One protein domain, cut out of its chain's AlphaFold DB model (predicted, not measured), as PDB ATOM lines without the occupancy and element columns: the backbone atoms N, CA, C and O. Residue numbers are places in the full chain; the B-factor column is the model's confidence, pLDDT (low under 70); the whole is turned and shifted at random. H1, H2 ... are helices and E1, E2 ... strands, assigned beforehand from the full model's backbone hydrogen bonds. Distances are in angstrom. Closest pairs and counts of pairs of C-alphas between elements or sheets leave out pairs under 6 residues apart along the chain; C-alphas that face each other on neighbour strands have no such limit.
ATOM      1  N   VAL A   2     301.171 234.930 503.171       46.78
ATOM      2  CA  VAL A   2     302.621 234.692 502.932       46.78
ATOM      3  C   VAL A   2     302.957 233.209 502.661       46.78
ATOM      4  O   VAL A   2     303.740 232.919 501.764       46.78
ATOM      5  N   SER A   3     302.287 232.266 503.335       44.25
ATOM      6  CA  SER A   3     302.512 230.814 503.169       44.25
ATOM      7  C   SER A   3     301.957 230.198 501.867       44.25
ATOM      8  O   SER A   3     302.249 229.044 501.576       44.25
ATOM      9  N   ALA A   4     301.148 230.935 501.095       46.06
ATOM     10  CA  ALA A   4     300.643 230.488 499.787       46.06
ATOM     11  C   ALA A   4     301.572 230.941 498.645       46.06
ATOM     12  O   ALA A   4     301.763 230.232 497.662       46.06
ATOM     13  N   ARG A   5     302.242 232.090 498.822       39.28
ATOM     14  CA  ARG A   5     303.256 232.606 497.893       39.28
ATOM     15  C   ARG A   5     304.520 231.733 497.866       39.28
ATOM     16  O   ARG A   5     305.190 231.659 496.844       39.28
ATOM     17  N   SER A   6     304.809 231.021 498.958       38.28
ATOM     18  CA  SER A   6     305.891 230.028 499.020       38.28
ATOM     19  C   SER A   6     305.608 228.745 498.227       38.28
ATOM     20  O   SER A   6     306.502 227.915 498.114       38.28
ATOM     21  N   GLN A   7     304.398 228.575 497.678       43.50
ATOM     22  CA  GLN A   7     304.027 227.430 496.839       43.50
ATOM     23  C   GLN A   7     303.856 227.777 495.355       43.50
ATOM     24  O   GLN A   7     303.300 226.973 494.619       43.50
ATOM     25  N   ARG A   8     304.355 228.939 494.898       46.00
ATOM     26  CA  ARG A   8     304.313 229.320 493.474       46.00
ATOM     27  C   ARG A   8     302.890 229.318 492.887       46.00
ATOM     28  O   ARG A   8     302.641 228.834 491.796       46.00
ATOM     29  N   VAL A   9     301.919 229.847 493.626       42.66
ATOM     30  CA  VAL A   9     300.591 230.152 493.072       42.66
ATOM     31  C   VAL A   9     300.667 231.543 492.427       42.66
ATOM     32  O   VAL A   9     301.118 232.469 493.118       42.66
ATOM     33  N   PRO A  10     300.248 231.741 491.156       52.53
ATOM     34  CA  PRO A  10     300.194 233.069 490.545       52.53
ATOM     35  C   PRO A  10     299.434 234.052 491.441       52.53
ATOM     36  O   PRO A  10     298.340 233.748 491.922       52.53
ATOM     37  N   LEU A  11     299.997 235.244 491.677       48.03
ATOM     38  CA  LEU A  11     299.396 236.247 492.568       48.03
ATOM     39  C   LEU A  11     297.958 236.595 492.143       48.03
ATOM     40  O   LEU A  11     297.112 236.814 493.006       48.03
ATOM     41  N   GLN A  12     297.675 236.557 490.837       48.56
ATOM     42  CA  GLN A  12     296.356 236.834 490.263       48.56
ATOM     43  C   GLN A  12     295.272 235.821 490.677       48.56
ATOM     44  O   GLN A  12     294.103 236.184 490.789       48.56
ATOM     45  N   HIS A  13     295.634 234.567 490.979       48.22
ATOM     46  CA  HIS A  13     294.693 233.571 491.517       48.22
ATOM     47  C   HIS A  13     294.389 233.774 493.001       48.22
ATOM     48  O   HIS A  13     293.347 233.338 493.485       48.22
ATOM     49  N   LEU A  14     295.264 234.479 493.719       51.31
ATOM     50  CA  LEU A  14     295.051 234.843 495.119       51.31
ATOM     51  C   LEU A  14     294.280 236.165 495.263       51.31
ATOM     52  O   LEU A  14     293.629 236.367 496.284       51.31
ATOM     53  N   THR A  15     294.336 237.050 494.261       59.88
ATOM     54  CA  THR A  15     293.570 238.310 494.219       59.88
ATOM     55  C   THR A  15     292.234 238.186 493.482       59.88
ATOM     56  O   THR A  15     291.363 239.031 493.675       59.88
ATOM     57  N   GLY A  16     292.056 237.145 492.657       78.56
ATOM     58  CA  GLY A  16     290.865 236.941 491.822       78.56
ATOM     59  C   GLY A  16     290.754 237.932 490.660       78.56
ATOM     60  O   GLY A  16     289.687 238.068 490.059       78.56
ATOM     61  N   THR A  17     291.836 238.658 490.366       85.94
ATOM     62  CA  THR A  17     291.888 239.704 489.342       85.94
ATOM     63  C   THR A  17     293.241 239.750 488.642       85.94
ATOM     64  O   THR A  17     294.275 239.425 489.229       85.94
ATOM     65  N   ALA A  18     293.231 240.193 487.387       86.44
ATOM     66  CA  ALA A  18     294.412 240.453 486.573       86.44
ATOM     67  C   ALA A  18     294.263 241.788 485.836       86.44
ATOM     68  O   ALA A  18     293.147 242.216 485.542       86.44
ATOM     69  N   SER A  19     295.384 242.439 485.535       87.69
ATOM     70  CA  SER A  19     295.407 243.671 484.746       87.69
ATOM     71  C   SER A  19     295.879 243.389 483.325       87.69
ATOM     72  O   SER A  19     296.735 242.533 483.122       87.69
ATOM     73  N   LEU A  20     295.324 244.128 482.367       88.50
ATOM     74  CA  LEU A  20     295.792 244.209 480.988       88.50
ATOM     75  C   LEU A  20     295.728 245.681 480.570       88.50
ATOM     76  O   LEU A  20     294.637 246.217 480.356       88.50
ATOM     77  N   GLY A  21     296.875 246.359 480.513       86.75
ATOM     78  CA  GLY A  21     296.919 247.797 480.238       86.75
ATOM     79  C   GLY A  21     295.974 248.599 481.160       86.75
ATOM     80  O   GLY A  21     296.134 248.554 482.381       86.75
ATOM     81  N   PRO A  22     294.973 249.331 480.623       87.00
ATOM     82  CA  PRO A  22     294.088 250.186 481.418       87.00
ATOM     83  C   PRO A  22     292.923 249.444 482.094       87.00
ATOM     84  O   PRO A  22     292.085 250.089 482.734       87.00
ATOM     85  N   VAL A  23     292.796 248.123 481.923       91.56
ATOM     86  CA  VAL A  23     291.667 247.357 482.467       91.56
ATOM     87  C   VAL A  23     292.112 246.354 483.516       91.56
ATOM     88  O   VAL A  23     293.183 245.760 483.434       91.56
ATOM     89  N   THR A  24     291.242 246.144 484.500       92.06
ATOM     90  CA  THR A  24     291.356 245.067 485.479       92.06
ATOM     91  C   THR A  24     290.151 244.161 485.310       92.06
ATOM     92  O   THR A  24     289.016 244.638 485.278       92.06
ATOM     93  N   VAL A  25     290.408 242.866 485.189       92.38
ATOM     94  CA  VAL A  25     289.412 241.825 484.956       92.38
ATOM     95  C   VAL A  25     289.418 240.818 486.095       92.38
ATOM     96  O   VAL A  25     290.465 240.519 486.666       92.38
ATOM     97  N   HIS A  26     288.252 240.276 486.418       92.69
ATOM     98  CA  HIS A  26     288.117 239.092 487.253       92.69
ATOM     99  C   HIS A  26     288.639 237.863 486.507       92.69
ATOM    100  O   HIS A  26     288.299 237.653 485.341       92.69
ATOM    101  N   VAL A  27     289.426 237.046 487.206       88.38
ATOM    102  CA  VAL A  27     289.998 235.785 486.707       88.38
ATOM    103  C   VAL A  27     289.924 234.708 487.788       88.38
ATOM    104  O   VAL A  27     289.652 234.995 488.957       88.38
ATOM    105  N   GLY A  28     290.159 233.456 487.410       83.56
ATOM    106  CA  GLY A  28     290.218 232.329 488.333       83.56
ATOM    107  C   GLY A  28     290.180 230.989 487.599       83.56
ATOM    108  O   GLY A  28     290.438 230.943 486.398       83.56
ATOM    109  N   PRO A  29     289.863 229.887 488.301       79.12
ATOM    110  CA  PRO A  29     289.852 228.560 487.698       79.12
ATOM    111  C   PRO A  29     288.953 228.491 486.458       79.12
ATOM    112  O   PRO A  29     287.791 228.891 486.505       79.12
ATOM    113  N   GLY A  30     289.483 227.943 485.363       73.94
ATOM    114  CA  GLY A  30     288.733 227.761 484.117       73.94
ATOM    115  C   GLY A  30     288.829 228.917 483.118       73.94
ATOM    116  O   GLY A  30     288.225 228.812 482.055       73.94
ATOM    117  N   VAL A  31     289.612 229.965 483.403       80.75
ATOM    118  CA  VAL A  31     289.911 231.034 482.441       80.75
ATOM    119  C   VAL A  31     291.399 231.376 482.425       80.75
ATOM    120  O   VAL A  31     292.072 231.295 483.450       80.75
ATOM    121  N   PHE A  32     291.919 231.750 481.257       77.25
ATOM    122  CA  PHE A  32     293.309 232.174 481.106       77.25
ATOM    123  C   PHE A  32     293.567 233.502 481.831       77.25
ATOM    124  O   PHE A  32     292.789 234.451 481.702       77.25
ATOM    125  N   ILE A  33     294.674 233.584 482.574       78.62
ATOM    126  CA  ILE A  33     295.131 234.835 483.187       78.62
ATOM    127  C   ILE A  33     295.875 235.654 482.121       78.62
ATOM    128  O   ILE A  33     296.886 235.164 481.614       78.62
ATOM    129  N   PRO A  34     295.462 236.901 481.822       75.50
ATOM    130  CA  PRO A  34     296.213 237.792 480.940       75.50
ATOM    131  C   PRO A  34     297.696 237.862 481.329       75.50
ATOM    132  O   PRO A  34     298.032 238.038 482.506       75.50
ATOM    133  N   ARG A  35     298.580 237.701 480.341       74.81
ATOM    134  CA  ARG A  35     300.038 237.727 480.524       74.81
ATOM    135  C   ARG A  35     300.613 239.046 479.989       74.81
ATOM    136  O   ARG A  35     299.978 239.654 479.126       74.81
ATOM    137  N   PRO A  36     301.787 239.505 480.465       66.75
ATOM    138  CA  PRO A  36     302.421 240.730 479.965       66.75
ATOM    139  C   PRO A  36     302.596 240.751 478.441       66.75
ATOM    140  O   PRO A  36     302.468 241.792 477.811       66.75
ATOM    141  N   GLU A  37     302.814 239.597 477.814       69.19
ATOM    142  CA  GLU A  37     302.923 239.454 476.361       69.19
ATOM    143  C   GLU A  37     301.631 239.876 475.632       69.19
ATOM    144  O   GLU A  37     301.689 240.402 474.519       69.19
ATOM    145  N   THR A  38     300.463 239.723 476.269       72.94
ATOM    146  CA  THR A  38     299.168 240.194 475.752       72.94
ATOM    147  C   THR A  38     299.085 241.730 475.718       72.94
ATOM    148  O   THR A  38     298.299 242.279 474.945       72.94
ATOM    149  N   GLU A  39     299.907 242.451 476.491       82.81
ATOM    150  CA  GLU A  39     299.951 243.921 476.451       82.81
ATOM    151  C   GLU A  39     300.508 244.433 475.122       82.81
ATOM    152  O   GLU A  39     299.951 245.369 474.557       82.81
ATOM    153  N   ALA A  40     301.521 243.770 474.554       86.19
ATOM    154  CA  ALA A  40     302.064 244.146 473.248       86.19
ATOM    155  C   ALA A  40     301.020 243.994 472.124       86.19
ATOM    156  O   ALA A  40     300.934 244.840 471.231       86.19
ATOM    157  N   LEU A  41     300.189 242.945 472.186       90.62
ATOM    158  CA  LEU A  41     299.060 242.766 471.267       90.62
ATOM    159  C   LEU A  41     298.031 243.893 471.427       90.62
ATOM    160  O   LEU A  41     297.564 244.442 470.428       90.62
ATOM    161  N   LEU A  42     297.695 244.255 472.668       92.50
ATOM    162  CA  LEU A  42     296.774 245.354 472.946       92.50
ATOM    163  C   LEU A  42     297.316 246.687 472.410       92.50
ATOM    164  O   LEU A  42     296.590 247.395 471.715       92.50
ATOM    165  N   GLU A  43     298.578 247.018 472.683       92.81
ATOM    166  CA  GLU A  43     299.223 248.237 472.184       92.81
ATOM    167  C   GLU A  43     299.198 248.301 470.654       92.81
ATOM    168  O   GLU A  43     298.794 249.314 470.074       92.81
ATOM    169  N   TRP A  44     299.551 247.198 469.989       94.94
ATOM    170  CA  TRP A  44     299.493 247.106 468.533       94.94
ATOM    171  C   TRP A  44     298.065 247.292 468.002       94.94
ATOM    172  O   TRP A  44     297.855 248.062 467.062       94.94
ATOM    173  N   ALA A  45     297.070 246.647 468.617       95.81
ATOM    174  CA  ALA A  45     295.663 246.762 468.233       95.81
ATOM    175  C   ALA A  45     295.112 248.184 468.459       95.81
ATOM    176  O   ALA A  45     294.318 248.702 467.666       95.81
ATOM    177  N   MET A  46     295.548 248.863 469.522       95.00
ATOM    178  CA  MET A  46     295.217 250.265 469.796       95.00
ATOM    179  C   MET A  46     295.849 251.215 468.773       95.00
ATOM    180  O   MET A  46     295.222 252.205 468.408       95.00
ATOM    181  N   ALA A  47     297.015 250.888 468.217       96.25
ATOM    182  CA  ALA A  47     297.681 251.711 467.208       96.25
ATOM    183  C   ALA A  47     297.090 251.603 465.785       96.25
ATOM    184  O   ALA A  47     297.448 252.407 464.924       96.25
ATOM    185  N   GLN A  48     296.194 250.643 465.512       97.25
ATOM    186  CA  GLN A  48     295.659 250.455 464.158       97.25
ATOM    187  C   GLN A  48     294.792 251.647 463.697       97.25
ATOM    188  O   GLN A  48     293.917 252.103 464.449       97.25
ATOM    189  N   PRO A  49     294.985 252.149 462.459       95.62
ATOM    190  CA  PRO A  49     294.234 253.279 461.916       95.62
ATOM    191  C   PRO A  49     292.849 252.830 461.427       95.62
ATOM    192  O   PRO A  49     292.597 252.713 460.231       95.62
ATOM    193  N   LEU A  50     291.953 252.550 462.371       96.19
ATOM    194  CA  LEU A  50     290.584 252.119 462.092       96.19
ATOM    195  C   LEU A  50     289.640 253.316 461.902       96.19
ATOM    196  O   LEU A  50     289.902 254.416 462.396       96.19
ATOM    197  N   GLY A  51     288.520 253.090 461.207       94.31
ATOM    198  CA  GLY A  51     287.447 254.077 461.069       94.31
ATOM    199  C   GLY A  51     286.787 254.454 462.409       94.31
ATOM    200  O   GLY A  51     287.135 253.913 463.456       94.31
ATOM    201  N   PRO A  52     285.810 255.379 462.407       91.62
ATOM    202  CA  PRO A  52     285.166 255.855 463.636       91.62
ATOM    203  C   PRO A  52     284.259 254.815 464.319       91.62
ATOM    204  O   PRO A  52     283.992 254.942 465.514       91.62
ATOM    205  N   GLN A  53     283.777 253.811 463.581       96.56
ATOM    206  CA  GLN A  53     282.882 252.758 464.078       96.56
ATOM    207  C   GLN A  53     283.324 251.374 463.585       96.56
ATOM    208  O   GLN A  53     282.620 250.760 462.787       96.56
ATOM    209  N   PRO A  54     284.517 250.900 463.985       98.00
ATOM    210  CA  PRO A  54     285.052 249.666 463.441       98.00
ATOM    211  C   PRO A  54     284.369 248.441 464.047       98.00
ATOM    212  O   PRO A  54     283.955 248.461 465.211       98.00
ATOM    213  N   VAL A  55     284.319 247.359 463.282       98.50
ATOM    214  CA  VAL A  55     283.960 246.024 463.758       98.50
ATOM    215  C   VAL A  55     285.238 245.292 464.153       98.50
ATOM    216  O   VAL A  55     286.121 245.061 463.327       98.50
ATOM    217  N   ILE A  56     285.340 244.933 465.430       98.50
ATOM    218  CA  ILE A  56     286.501 244.254 466.007       98.50
ATOM    219  C   ILE A  56     286.063 242.891 466.532       98.50
ATOM    220  O   ILE A  56     285.075 242.799 467.259       98.50
ATOM    221  N   VAL A  57     286.817 241.844 466.205       98.31
ATOM    222  CA  VAL A  57     286.576 240.481 466.688       98.31
ATOM    223  C   VAL A  57     287.758 240.026 467.543       98.31
ATOM    224  O   VAL A  57     288.887 239.975 467.064       98.31
ATOM    225  N   ASP A  58     287.493 239.702 468.806       97.44
ATOM    226  CA  ASP A  58     288.421 239.075 469.750       97.44
ATOM    227  C   ASP A  58     288.138 237.569 469.824       97.44
ATOM    228  O   ASP A  58     287.088 237.134 470.303       97.44
ATOM    229  N   VAL A  59     289.060 236.777 469.290       95.31
ATOM    230  CA  VAL A  59     288.949 235.325 469.132       95.31
ATOM    231  C   VAL A  59     289.705 234.635 470.266       95.31
ATOM    232  O   VAL A  59     290.859 234.975 470.539       95.31
ATOM    233  N   CYS A  60     289.073 233.638 470.893       93.75
ATOM    234  CA  CYS A  60     289.553 233.012 472.132       93.75
ATOM    235  C   CYS A  60     289.661 234.050 473.264       93.75
ATOM    236  O   CYS A  60     290.712 234.222 473.883       93.75
ATOM    237  N   THR A  61     288.569 234.793 473.488       95.19
ATOM    238  CA  THR A  61     288.548 235.992 474.342       95.19
ATOM    239  C   THR A  61     288.874 235.720 475.818       95.19
ATOM    240  O   THR A  61     289.258 236.629 476.565       95.19
ATOM    241  N   GLY A  62     288.720 234.477 476.283       94.19
ATOM    242  CA  GLY A  62     288.957 234.097 477.666       94.19
ATOM    243  C   GLY A  62     288.112 234.933 478.629       94.19
ATOM    244  O   GLY A  62     286.886 234.967 478.566       94.19
ATOM    245  N   SER A  63     288.779 235.665 479.524       94.75
ATOM    246  CA  SER A  63     288.125 236.536 480.505       94.75
ATOM    247  C   SER A  63     287.544 237.823 479.905       94.75
ATOM    248  O   SER A  63     287.087 238.677 480.667       94.75
ATOM    249  N   GLY A  64     287.623 238.023 478.588       95.69
ATOM    250  CA  GLY A  64     287.190 239.249 477.917       95.69
ATOM    251  C   GLY A  64     288.167 240.415 478.054       95.69
ATOM    252  O   GLY A  64     287.768 241.561 477.878       95.69
ATOM    253  N   ALA A  65     289.428 240.170 478.428       95.19
ATOM    254  CA  ALA A  65     290.364 241.247 478.767       95.19
ATOM    255  C   ALA A  65     290.696 242.149 477.568       95.19
ATOM    256  O   ALA A  65     290.611 243.375 477.688       95.19
ATOM    257  N   LEU A  66     291.030 241.552 476.417       95.31
ATOM    258  CA  LEU A  66     291.311 242.285 475.179       95.31
ATOM    259  C   LEU A  66     290.057 242.995 474.670       95.31
ATOM    260  O   LEU A  66     290.094 244.207 474.459       95.31
ATOM    261  N   ALA A  67     288.933 242.280 474.561       97.38
ATOM    262  CA  ALA A  67     287.650 242.860 474.173       97.38
ATOM    263  C   ALA A  67     287.244 244.069 475.034       97.38
ATOM    264  O   ALA A  67     286.890 245.122 474.501       97.38
ATOM    265  N   LEU A  68     287.354 243.961 476.364       97.50
ATOM    266  CA  LEU A  68     287.054 245.050 477.296       97.50
ATOM    267  C   LEU A  68     287.980 246.255 477.083       97.50
ATOM    268  O   LEU A  68     287.515 247.398 477.060       97.50
ATOM    269  N   ALA A  69     289.285 246.015 476.946       96.25
ATOM    270  CA  ALA A  69     290.262 247.075 476.723       96.25
ATOM    271  C   ALA A  69     290.004 247.811 475.400       96.25
ATOM    272  O   ALA A  69     289.992 249.044 475.372       96.25
ATOM    273  N   LEU A  70     289.721 247.071 474.325       96.94
ATOM    274  CA  LEU A  70     289.440 247.627 473.002       96.94
ATOM    275  C   LEU A  70     288.118 248.400 472.971       96.94
ATOM    276  O   LEU A  70     288.094 249.513 472.446       96.94
ATOM    277  N   ALA A  71     287.059 247.884 473.600       97.19
ATOM    278  CA  ALA A  71     285.777 248.583 473.710       97.19
ATOM    279  C   ALA A  71     285.896 249.901 474.496       97.19
ATOM    280  O   ALA A  71     285.281 250.904 474.136       97.19
ATOM    281  N   ARG A  72     286.719 249.937 475.555       95.94
ATOM    282  CA  ARG A  72     286.992 251.176 476.305       95.94
ATOM    283  C   ARG A  72     287.849 252.162 475.521       95.94
ATOM    284  O   ARG A  72     287.613 253.363 475.604       95.94
ATOM    285  N   HIS A  73     288.843 251.671 474.784       95.69
ATOM    286  CA  HIS A  73     289.710 252.520 473.971       95.69
ATOM    287  C   HIS A  73     288.973 253.117 472.765       95.69
ATOM    288  O   HIS A  73     289.231 254.261 472.393       95.69
ATOM    289  N   ARG A  74     288.035 252.365 472.176       95.50
ATOM    290  CA  ARG A  74     287.220 252.783 471.030       95.50
ATOM    291  C   ARG A  74     285.724 252.658 471.350       95.50
ATOM    292  O   ARG A  74     285.098 251.700 470.911       95.50
ATOM    293  N   PRO A  75     285.113 253.648 472.028       93.81
ATOM    294  CA  PRO A  75     283.692 253.595 472.395       93.81
ATOM    295  C   PRO A  75     282.714 253.487 471.214       93.81
ATOM    296  O   PRO A  75     281.569 253.096 471.409       93.81
ATOM    297  N   GLY A  76     283.140 253.864 470.001       95.75
ATOM    298  CA  GLY A  76     282.354 253.708 468.773       95.75
ATOM    299  C   GLY A  76     282.489 252.338 468.101       95.75
ATOM    300  O   GLY A  76     281.767 252.078 467.142       95.75
ATOM    301  N   ALA A  77     283.404 251.481 468.562       97.81
ATOM    302  CA  ALA A  77     283.615 250.164 467.981       97.81
ATOM    303  C   ALA A  77     282.500 249.192 468.368       97.81
ATOM    304  O   ALA A  77     282.058 249.147 469.518       97.81
ATOM    305  N   ARG A  78     282.112 248.351 467.411       98.25
ATOM    306  CA  ARG A  78     281.356 247.131 467.672       98.25
ATOM    307  C   ARG A  78     282.361 246.023 467.966       98.25
ATOM    308  O   ARG A  78     283.144 245.670 467.088       98.25
ATOM    309  N   VAL A  79     282.368 245.497 469.188       98.62
ATOM    310  CA  VAL A  79     283.343 244.484 469.616       98.62
ATOM    311  C   VAL A  79     282.632 243.161 469.856       98.62
ATOM    312  O   VAL A  79     281.782 243.079 470.738       98.62
ATOM    313  N   LEU A  80     283.005 242.133 469.098       98.56
ATOM    314  CA  LEU A  80     282.566 240.758 469.302       98.56
ATOM    315  C   LEU A  80     283.683 239.976 469.985       98.56
ATOM    316  O   LEU A  80     284.836 240.056 469.576       98.56
ATOM    317  N   ALA A  81     283.340 239.213 471.010       98.12
ATOM    318  CA  ALA A  81     284.265 238.400 471.780       98.12
ATOM    319  C   ALA A  81     283.783 236.951 471.779       98.12
ATOM    320  O   ALA A  81     282.695 236.640 472.270       98.12
ATOM    321  N   ILE A  82     284.590 236.078 471.185       97.62
ATOM    322  CA  ILE A  82     284.243 234.688 470.912       97.62
ATOM    323  C   ILE A  82     285.094 233.781 471.785       97.62
ATOM    324  O   ILE A  82     286.315 233.927 471.833       97.62
ATOM    325  N   ASP A  83     284.457 232.820 472.436       95.94
ATOM    326  CA  ASP A  83     285.163 231.759 473.146       95.94
ATOM    327  C   ASP A  83     284.362 230.459 473.104       95.94
ATOM    328  O   ASP A  83     283.132 230.477 472.942       95.94
ATOM    329  N   ASP A  84     285.056 229.331 473.262       94.69
ATOM    330  CA  ASP A  84     284.449 228.012 473.327       94.69
ATOM    331  C   ASP A  84     284.292 227.454 474.756       94.69
ATOM    332  O   ASP A  84     283.771 226.359 474.981       94.69
ATOM    333  N   SER A  85     284.655 228.227 475.764       93.94
ATOM    334  CA  SER A  85     284.501 227.843 477.155       93.94
ATOM    335  C   SER A  85     283.372 228.637 477.803       93.94
ATOM    336  O   SER A  85     283.436 229.859 477.937       93.94
ATOM    337  N   ASP A  86     282.329 227.945 478.271       94.12
ATOM    338  CA  ASP A  86     281.273 228.588 479.067       94.12
ATOM    339  C   ASP A  86     281.845 229.220 480.342       94.12
ATOM    340  O   ASP A  86     281.413 230.300 480.745       94.12
ATOM    341  N   ALA A  87     282.866 228.592 480.936       92.19
ATOM    342  CA  ALA A  87     283.562 229.133 482.097       92.19
ATOM    343  C   ALA A  87     284.286 230.444 481.759       92.19
ATOM    344  O   ALA A  87     284.176 231.411 482.512       92.19
ATOM    345  N   ALA A  88     284.977 230.509 480.618       92.38
ATOM    346  CA  ALA A  88     285.612 231.740 480.152       92.38
ATOM    347  C   ALA A  88     284.574 232.840 479.899       92.38
ATOM    348  O   ALA A  88     284.698 233.948 480.428       92.38
ATOM    349  N   LEU A  89     283.488 232.512 479.193       96.12
ATOM    350  CA  LEU A  89     282.414 233.461 478.915       96.12
ATOM    351  C   LEU A  89     281.692 233.940 480.175       96.12
ATOM    352  O   LEU A  89     281.232 235.076 480.197       96.12
ATOM    353  N   ASP A  90     281.619 233.149 481.243       96.38
ATOM    354  CA  ASP A  90     281.109 233.623 482.532       96.38
ATOM    355  C   ASP A  90     281.990 234.720 483.139       96.38
ATOM    356  O   ASP A  90     281.469 235.694 483.693       96.38
ATOM    357  N   TYR A  91     283.314 234.609 483.010       96.06
ATOM    358  CA  TYR A  91     284.224 235.693 483.381       96.06
ATOM    359  C   TYR A  91     284.072 236.891 482.442       96.06
ATOM    360  O   TYR A  91     283.908 238.011 482.929       96.06
ATOM    361  N   ALA A  92     284.043 236.674 481.125       96.88
ATOM    362  CA  ALA A  92     283.848 237.742 480.145       96.88
ATOM    363  C   ALA A  92     282.540 238.513 480.391       96.88
ATOM    364  O   ALA A  92     282.553 239.741 480.430       96.88
ATOM    365  N   ARG A  93     281.428 237.818 480.675       97.81
ATOM    366  CA  ARG A  93     280.135 238.429 481.039       97.81
ATOM    367  C   ARG A  93     280.273 239.363 482.229       97.81
ATOM    368  O   ARG A  93     279.770 240.478 482.170       97.81
ATOM    369  N   ARG A  94     280.954 238.926 483.294       96.81
ATOM    370  CA  ARG A  94     281.172 239.730 484.512       96.81
ATOM    371  C   ARG A  94     282.065 240.940 484.245       96.81
ATOM    372  O   ARG A  94     281.788 242.022 484.750       96.81
ATOM    373  N   ASN A  95     283.116 240.766 483.453       97.50
ATOM    374  CA  ASN A  95     284.102 241.810 483.175       97.50
ATOM    375  C   ASN A  95     283.591 242.870 482.195       97.50
ATOM    376  O   ASN A  95     283.929 244.046 482.322       97.50
ATOM    377  N   CYS A  96     282.747 242.463 481.251       97.25
ATOM    378  CA  CYS A  96     282.179 243.322 480.219       97.25
ATOM    379  C   CYS A  96     280.815 243.923 480.604       97.25
ATOM    380  O   CYS A  96     280.178 244.565 479.765       97.25
ATOM    381  N   VAL A  97     280.355 243.766 481.854       96.00
ATOM    382  CA  VAL A  97     279.123 244.417 482.333       96.00
ATOM    383  C   VAL A  97     279.186 245.926 482.079       96.00
ATOM    384  O   VAL A  97     280.166 246.591 482.412       96.00
ATOM    385  N   GLY A  98     278.112 246.475 481.505       93.44
ATOM    386  CA  GLY A  98     277.995 247.909 481.219       93.44
ATOM    387  C   GLY A  98     278.782 248.373 479.991       93.44
ATOM    388  O   GLY A  98     278.851 249.573 479.738       93.44
ATOM    389  N   THR A  99     279.361 247.446 479.228       94.75
ATOM    390  CA  THR A  99     279.984 247.717 477.925       94.75
ATOM    391  C   THR A  99     279.091 247.257 476.772       94.75
ATOM    392  O   THR A  99     278.096 246.569 476.992       94.75
ATOM    393  N   GLY A 100     279.452 247.634 475.543       94.00
ATOM    394  CA  GLY A 100     278.810 247.153 474.315       94.00
ATOM    395  C   GLY A 100     279.423 245.875 473.729       94.00
ATOM    396  O   GLY A 100     279.174 245.589 472.565       94.00
ATOM    397  N   VAL A 101     280.259 245.146 474.480       98.38
ATOM    398  CA  VAL A 101     280.898 243.915 473.984       98.38
ATOM    399  C   VAL A 101     279.851 242.811 473.792       98.38
ATOM    400  O   VAL A 101     279.139 242.447 474.728       98.38
ATOM    401  N   GLU A 102     279.793 242.250 472.587       98.31
ATOM    402  CA  GLU A 102     278.928 241.132 472.210       98.31
ATOM    403  C   GLU A 102     279.658 239.804 472.462       98.31
ATOM    404  O   GLU A 102     280.683 239.526 471.844       98.31
ATOM    405  N   LEU A 103     279.142 238.973 473.370       98.25
ATOM    406  CA  LEU A 103     279.751 237.682 473.709       98.25
ATOM    407  C   LEU A 103     279.127 236.546 472.899       98.25
ATOM    408  O   LEU A 103     277.910 236.352 472.939       98.25
ATOM    409  N   VAL A 104     279.963 235.758 472.226       97.56
ATOM    410  CA  VAL A 104     279.543 234.659 471.349       97.56
ATOM    411  C   VAL A 104     280.155 233.348 471.836       97.56
ATOM    412  O   VAL A 104     281.374 233.195 471.879       97.56
ATOM    413  N   ARG A 105     279.307 232.368 472.173       97.06
ATOM    414  CA  ARG A 105     279.752 230.996 472.446       97.06
ATOM    415  C   ARG A 105     279.858 230.230 471.136       97.06
ATOM    416  O   ARG A 105     278.842 229.798 470.601       97.06
ATOM    417  N   ALA A 106     281.076 230.037 470.642       95.12
ATOM    418  CA  ALA A 106     281.324 229.288 469.412       95.12
ATOM    419  C   ALA A 106     282.729 228.683 469.394       95.12
ATOM    420  O   ALA A 106     283.640 229.203 470.028       95.12
ATOM    421  N   ASP A 107     282.890 227.577 468.671       92.38
ATOM    422  CA  ASP A 107     284.211 227.103 468.264       92.38
ATOM    423  C   ASP A 107     284.643 227.906 467.034       92.38
ATOM    424  O   ASP A 107     283.952 227.912 466.012       92.38
ATOM    425  N   VAL A 108     285.775 228.592 467.147       89.62
ATOM    426  CA  VAL A 108     286.311 229.511 466.137       89.62
ATOM    427  C   VAL A 108     286.765 228.795 464.861       89.62
ATOM    428  O   VAL A 108     286.919 229.429 463.823       89.62
ATOM    429  N   THR A 109     286.918 227.468 464.916       87.38
ATOM    430  CA  THR A 109     287.206 226.608 463.760       87.38
ATOM    431  C   THR A 109     285.945 226.200 462.988       87.38
ATOM    432  O   THR A 109     286.044 225.593 461.919       87.38
ATOM    433  N   THR A 110     284.750 226.549 463.488       90.31
ATOM    434  CA  THR A 110     283.474 226.226 462.837       90.31
ATOM    435  C   THR A 110     283.354 226.957 461.495       90.31
ATOM    436  O   THR A 110     283.345 228.191 461.470       90.31
ATOM    437  N   PRO A 111     283.191 226.239 460.368       90.12
ATOM    438  CA  PRO A 111     283.000 226.873 459.069       90.12
ATOM    439  C   PRO A 111     281.755 227.767 459.042       90.12
ATOM    440  O   PRO A 111     280.683 227.358 459.487       90.12
ATOM    441  N   GLY A 112     281.887 228.969 458.480       89.31
ATOM    442  CA  GLY A 112     280.784 229.930 458.365       89.31
ATOM    443  C   GLY A 112     280.419 230.647 459.669       89.31
ATOM    444  O   GLY A 112     279.380 231.303 459.723       89.31
ATOM    445  N   LEU A 113     281.243 230.534 460.717       91.38
ATOM    446  CA  LEU A 113     281.109 231.370 461.905       91.38
ATOM    447  C   LEU A 113     281.166 232.855 461.510       91.38
ATOM    448  O   LEU A 113     282.119 233.278 460.862       91.38
ATOM    449  N   LEU A 114     280.159 233.628 461.933       91.88
ATOM    450  CA  LEU A 114     280.017 235.059 461.630       91.88
ATOM    451  C   LEU A 114     279.992 235.383 460.124       91.88
ATOM    452  O   LEU A 114     280.497 236.427 459.716       91.88
ATOM    453  N   ALA A 115     279.396 234.521 459.291       93.25
ATOM    454  CA  ALA A 115     279.283 234.748 457.844       93.25
ATOM    455  C   ALA A 115     278.619 236.095 457.481       93.25
ATOM    456  O   ALA A 115     278.875 236.663 456.423       93.25
ATOM    457  N   GLU A 116     277.781 236.647 458.359       94.00
ATOM    458  CA  GLU A 116     277.198 237.982 458.213       94.00
ATOM    459  C   GLU A 116     278.217 239.133 458.302       94.00
ATOM    460  O   GLU A 116     277.884 240.266 457.953       94.00
ATOM    461  N   LEU A 117     279.437 238.859 458.771       93.88
ATOM    462  CA  LEU A 117     280.544 239.808 458.887       93.88
ATOM    463  C   LEU A 117     281.627 239.610 457.814       93.88
ATOM    464  O   LEU A 117     282.655 240.291 457.867       93.88
ATOM    465  N   ASP A 118     281.422 238.727 456.831       90.62
ATOM    466  CA  ASP A 118     282.381 238.504 455.745       90.62
ATOM    467  C   ASP A 118     282.691 239.810 454.994       90.62
ATOM    468  O   ASP A 118     281.814 240.468 454.430       90.62
ATOM    469  N   GLY A 119     283.969 240.207 455.004       92.44
ATOM    470  CA  GLY A 119     284.439 241.472 454.424       92.44
ATOM    471  C   GLY A 119     284.067 242.733 455.217       92.44
ATOM    472  O   GLY A 119     284.361 243.833 454.756       92.44
ATOM    473  N   GLY A 120     283.437 242.590 456.387       95.25
ATOM    474  CA  GLY A 120     282.997 243.685 457.255       95.25
ATOM    475  C   GLY A 120     283.756 243.811 458.578       95.25
ATOM    476  O   GLY A 120     283.447 244.711 459.351       95.25
ATOM    477  N   VAL A 121     284.716 242.923 458.863       97.44
ATOM    478  CA  VAL A 121     285.573 243.009 460.058       97.44
ATOM    479  C   VAL A 121     286.792 243.881 459.769       97.44
ATOM    480  O   VAL A 121     287.585 243.570 458.882       97.44
ATOM    481  N   ASP A 122     286.972 244.944 460.553       98.12
ATOM    482  CA  ASP A 122     288.101 245.870 460.419       98.12
ATOM    483  C   ASP A 122     289.354 245.386 461.162       98.12
ATOM    484  O   ASP A 122     290.478 245.719 460.781       98.12
ATOM    485  N   LEU A 123     289.177 244.622 462.245       98.00
ATOM    486  CA  LEU A 123     290.277 244.074 463.034       98.00
ATOM    487  C   LEU A 123     289.894 242.739 463.676       98.00
ATOM    488  O   LEU A 123     288.896 242.648 464.387       98.00
ATOM    489  N   VAL A 124     290.743 241.729 463.498       96.81
ATOM    490  CA  VAL A 124     290.695 240.479 464.265       96.81
ATOM    491  C   VAL A 124     291.906 240.440 465.188       96.81
ATOM    492  O   VAL A 124     293.037 240.614 464.733       96.81
ATOM    493  N   VAL A 125     291.676 240.207 466.476       95.38
ATOM    494  CA  VAL A 125     292.722 239.907 467.458       95.38
ATOM    495  C   VAL A 125     292.482 238.520 468.026       95.38
ATOM    496  O   VAL A 125     291.343 238.074 468.137       95.38
ATOM    497  N   ALA A 126     293.560 237.821 468.355       91.31
ATOM    498  CA  ALA A 126     293.471 236.503 468.950       91.31
ATOM    499  C   ALA A 126     294.665 236.276 469.873       91.31
ATOM    500  O   ALA A 126     295.802 236.592 469.515       91.31
ATOM    501  N   ASN A 127     294.402 235.676 471.028       86.50
ATOM    502  CA  ASN A 127     295.431 235.066 471.865       86.50
ATOM    503  C   ASN A 127     295.051 233.596 472.112       86.50
ATOM    504  O   ASN A 127     294.633 233.249 473.217       86.50
ATOM    505  N   PRO A 128     295.090 232.753 471.062       80.00
ATOM    506  CA  PRO A 128     294.651 231.368 471.157       80.00
ATOM    507  C   PRO A 128     295.639 230.531 471.983       80.00
ATOM    508  O   PRO A 128     296.793 230.929 472.146       80.00
ATOM    509  N   PRO A 129     295.241 229.340 472.456       69.69
ATOM    510  CA  PRO A 129     296.178 228.379 473.035       69.69
ATOM    511  C   PRO A 129     297.291 228.031 472.032       69.69
ATOM    512  O   PRO A 129     297.021 227.466 470.975       69.69
ATOM    513  N   TYR A 130     298.543 228.357 472.361       63.62
ATOM    514  CA  TYR A 130     299.705 228.201 471.467       63.62
ATOM    515  C   TYR A 130     300.743 227.185 471.966       63.62
ATOM    516  O   TYR A 130     301.803 227.014 471.360       63.62
ATOM    517  N   ILE A 131     300.489 226.515 473.093       56.56
ATOM    518  CA  ILE A 131     301.455 225.603 473.711       56.56
ATOM    519  C   ILE A 131     301.313 224.205 473.085       56.56
ATOM    520  O   ILE A 131     300.207 223.666 473.042       56.56
ATOM    521  N   PRO A 132     302.399 223.574 472.604       48.12
ATOM    522  CA  PRO A 132     302.346 222.198 472.121       48.12
ATOM    523  C   PRO A 132     302.078 221.183 473.240       48.12
ATOM    524  O   PRO A 132     302.576 221.335 474.360       48.12
ATOM    525  N   ASP A 133     301.365 220.102 472.917       51.06
ATOM    526  CA  ASP A 133     301.189 218.967 473.830       51.06
ATOM    527  C   ASP A 133     302.559 218.440 474.307       51.06
ATOM    528  O   ASP A 133     303.430 218.109 473.501       51.06
ATOM    529  N   GLY A 134     302.753 218.340 475.626       52.09
ATOM    530  CA  GLY A 134     303.989 217.815 476.223       52.09
ATOM    531  C   GLY A 134     305.102 218.843 476.459       52.09
ATOM    532  O   GLY A 134     306.194 218.455 476.879       52.09
ATOM    533  N   ALA A 135     304.850 220.137 476.237       56.22
ATOM    534  CA  ALA A 135     305.766 221.191 476.664       56.22
ATOM    535  C   ALA A 135     305.979 221.156 478.192       56.22
ATOM    536  O   ALA A 135     305.029 221.020 478.967       56.22
ATOM    537  N   VAL A 136     307.234 221.297 478.634       57.69
ATOM    538  CA  VAL A 136     307.552 221.448 480.060       57.69
ATOM    539  C   VAL A 136     307.183 222.868 480.468       57.69
ATOM    540  O   VAL A 136     307.871 223.821 480.114       57.69
ATOM    541  N   LEU A 137     306.071 222.997 481.182       59.25
ATOM    542  CA  LEU A 137     305.574 224.275 481.673       59.25
ATOM    543  C   LEU A 137     306.131 224.586 483.061       59.25
ATOM    544  O   LEU A 137     306.358 223.688 483.875       59.25
ATOM    545  N   GLU A 138     306.304 225.878 483.337       54.22
ATOM    546  CA  GLU A 138     306.485 226.386 484.698       54.22
ATOM    547  C   GLU A 138     305.378 225.794 485.603       54.22
ATOM    548  O   GLU A 138     304.214 225.749 485.183       54.22
ATOM    549  N   PRO A 139     305.685 225.334 486.835       51.81
ATOM    550  CA  PRO A 139     304.715 224.661 487.710       51.81
ATOM    551  C   PRO A 139     303.425 225.461 487.929       51.81
ATOM    552  O   PRO A 139     302.344 224.895 488.063       51.81
ATOM    553  N   GLU A 140     303.555 226.787 487.920       51.25
ATOM    554  CA  GLU A 140     302.484 227.777 488.018       51.25
ATOM    555  C   GLU A 140     301.443 227.632 486.905       51.25
ATOM    556  O   GLU A 140     300.246 227.606 487.186       51.25
ATOM    557  N   VAL A 141     301.912 227.486 485.663       55.53
ATOM    558  CA  VAL A 141     301.094 227.359 484.450       55.53
ATOM    559  C   VAL A 141     300.508 225.950 484.360       55.53
ATOM    560  O   VAL A 141     299.320 225.789 484.102       55.53
ATOM    561  N   ALA A 142     301.310 224.924 484.668       55.78
ATOM    562  CA  ALA A 142     300.884 223.524 484.613       55.78
ATOM    563  C   ALA A 142     299.787 223.160 485.631       55.78
ATOM    564  O   ALA A 142     299.005 222.246 485.381       55.78
ATOM    565  N   GLN A 143     299.756 223.819 486.796       54.00
ATOM    566  CA  GLN A 143     298.853 223.456 487.900       54.00
ATOM    567  C   GLN A 143     297.581 224.305 487.985       54.00
ATOM    568  O   GLN A 143     296.652 223.894 488.681       54.00
ATOM    569  N   HIS A 144     297.523 225.469 487.331       53.78
ATOM    570  CA  HIS A 144     296.462 226.441 487.610       53.78
ATOM    571  C   HIS A 144     295.710 226.979 486.390       53.78
ATOM    572  O   HIS A 144     294.557 227.377 486.552       53.78
ATOM    573  N   ASP A 145     296.306 226.979 485.198       55.78
ATOM    574  CA  ASP A 145     295.610 227.415 483.987       55.78
ATOM    575  C   ASP A 145     294.887 226.221 483.336       55.78
ATOM    576  O   ASP A 145     295.389 225.090 483.357       55.78
ATOM    577  N   PRO A 146     293.688 226.416 482.759       57.31
ATOM    578  CA  PRO A 146     292.957 225.320 482.147       57.31
ATOM    579  C   PRO A 146     293.672 224.821 480.884       57.31
ATOM    580  O   PRO A 146     293.996 225.597 479.989       57.31
ATOM    581  N   ALA A 147     293.847 223.502 480.777       59.12
ATOM    582  CA  ALA A 147     294.591 222.874 479.682       59.12
ATOM    583  C   ALA A 147     294.088 223.269 478.278       59.12
ATOM    584  O   ALA A 147     294.900 223.421 477.372       59.12
ATOM    585  N   HIS A 148     292.779 223.493 478.097       57.06
ATOM    586  CA  HIS A 148     292.208 223.915 476.809       57.06
ATOM    587  C   HIS A 148     292.619 225.336 476.387       57.06
ATOM    588  O   HIS A 148     292.669 225.613 475.198       57.06
ATOM    589  N   ALA A 149     292.945 226.218 477.338       54.47
ATOM    590  CA  ALA A 149     293.412 227.577 477.055       54.47
ATOM    591  C   ALA A 149     294.939 227.666 476.907       54.47
ATOM    592  O   ALA A 149     295.470 228.709 476.537       54.47
ATOM    593  N   LEU A 150     295.650 226.575 477.194       55.19
ATOM    594  CA  LEU A 150     297.096 226.482 477.041       55.19
ATOM    595  C   LEU A 150     297.471 225.717 475.774       55.19
ATOM    596  O   LEU A 150     298.265 226.202 474.972       55.19
TER     597      LEU A 150
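Overview. This is residues 2 to 150 of the 158 residues of the protein "Release factor glutamine methyltransferase" of Mycobacterium talmoniae (UniProt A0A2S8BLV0). A wall of four parallel strands, E5, E4, E3 and E6, has the helices H3, H4 and H5 over one face, in two layers, helices on one face of a sheet; the small hairpin E1 and E2 packs on these helices on their side away from the wall. At one end of the long axis lie H1 and H2, while the link of residues 106 to 122 loops out at the other end. The printed part has 149 residues, with seven named helices and six named strands in the order H1 H2 E1 E2 H3 E3 H4 E4 H5 E5 E6 H6 H7. The class is mixed, helices and strands; the whole is compact, with a radius of gyration of the C-alphas of 15.7 A, yet elongated, spanning 50 by 32 by 25 A.

Along the chain. The sheet holds E5, residues 102 to 105, E4, residues 78 to 83 and 16.8 A long, E3, residues 55 to 59 and 13.0 A long, and E6, residues 123 to 126. C-alpha 78 stands at (281.356, 247.131, 467.672). H3, residues 36 to 47, is 17.5 A long, H4, residues 65 to 73, 12.3 A, and H5, residues 86 to 95, 14.1 A. E1 is residues 17 to 20 and E2 residues 23 to 26. H1, residues 2 to 5, begins at C-alpha 2 (302.621, 234.692, 502.932), and H2 is residues 11 to 15. H6 is residues 139 to 144; H7, residues 147 to 150, ends at C-alpha 150 (297.096, 226.482, 477.041).

Arrangement. E4 and E3 are parallel at 15 degrees, with N 56 and O 78 2.8 A apart, within hydrogen-bond range. E5 and E4 pair through N 81 and O 102, 2.8 A, and E3 and E6 through N 57 and O 123, 2.9 A. E3, H4, E4 and E4, H5, E5 are strand-helix-strand units, two parallel neighbour strands with a helix between, each with a right-handed crossover. H4 and H5 lie on the same face, at heights over the sheet of 8.8 A and 9.3 A. H3 touches H4 with residues 42 to 46 alone, closest at the C-alphas of Leu 42 and Leu 66, 6.7 A, at a shallow tilt of 31 degrees, the same way. In the hairpin E1 and E2, antiparallel, N 25 and O 18 are 2.8 A apart; the closest C-alphas of E2 and H4 are those of Val 23 and Ala 69, 5.9 A. Every O i to N i+4 pair is within hydrogen-bond range in H2, H4, H5 and H6, and 6 of 8 are in H3; H1 and H7 are too short for such a pair. H6 and H7 are apart, but only just, at 8.5 A.

Size, cuts and confidence. The C-alphas farthest apart are those of Ser 3 and Gly 119, 53.1 A. The printed part has no cut, and the links E5 to E6 and E6 to H6 are long. The mean pLDDT of the printed part is 82.6; residues 2 to 15, 36 to 37 and 129 to 150 are under 70.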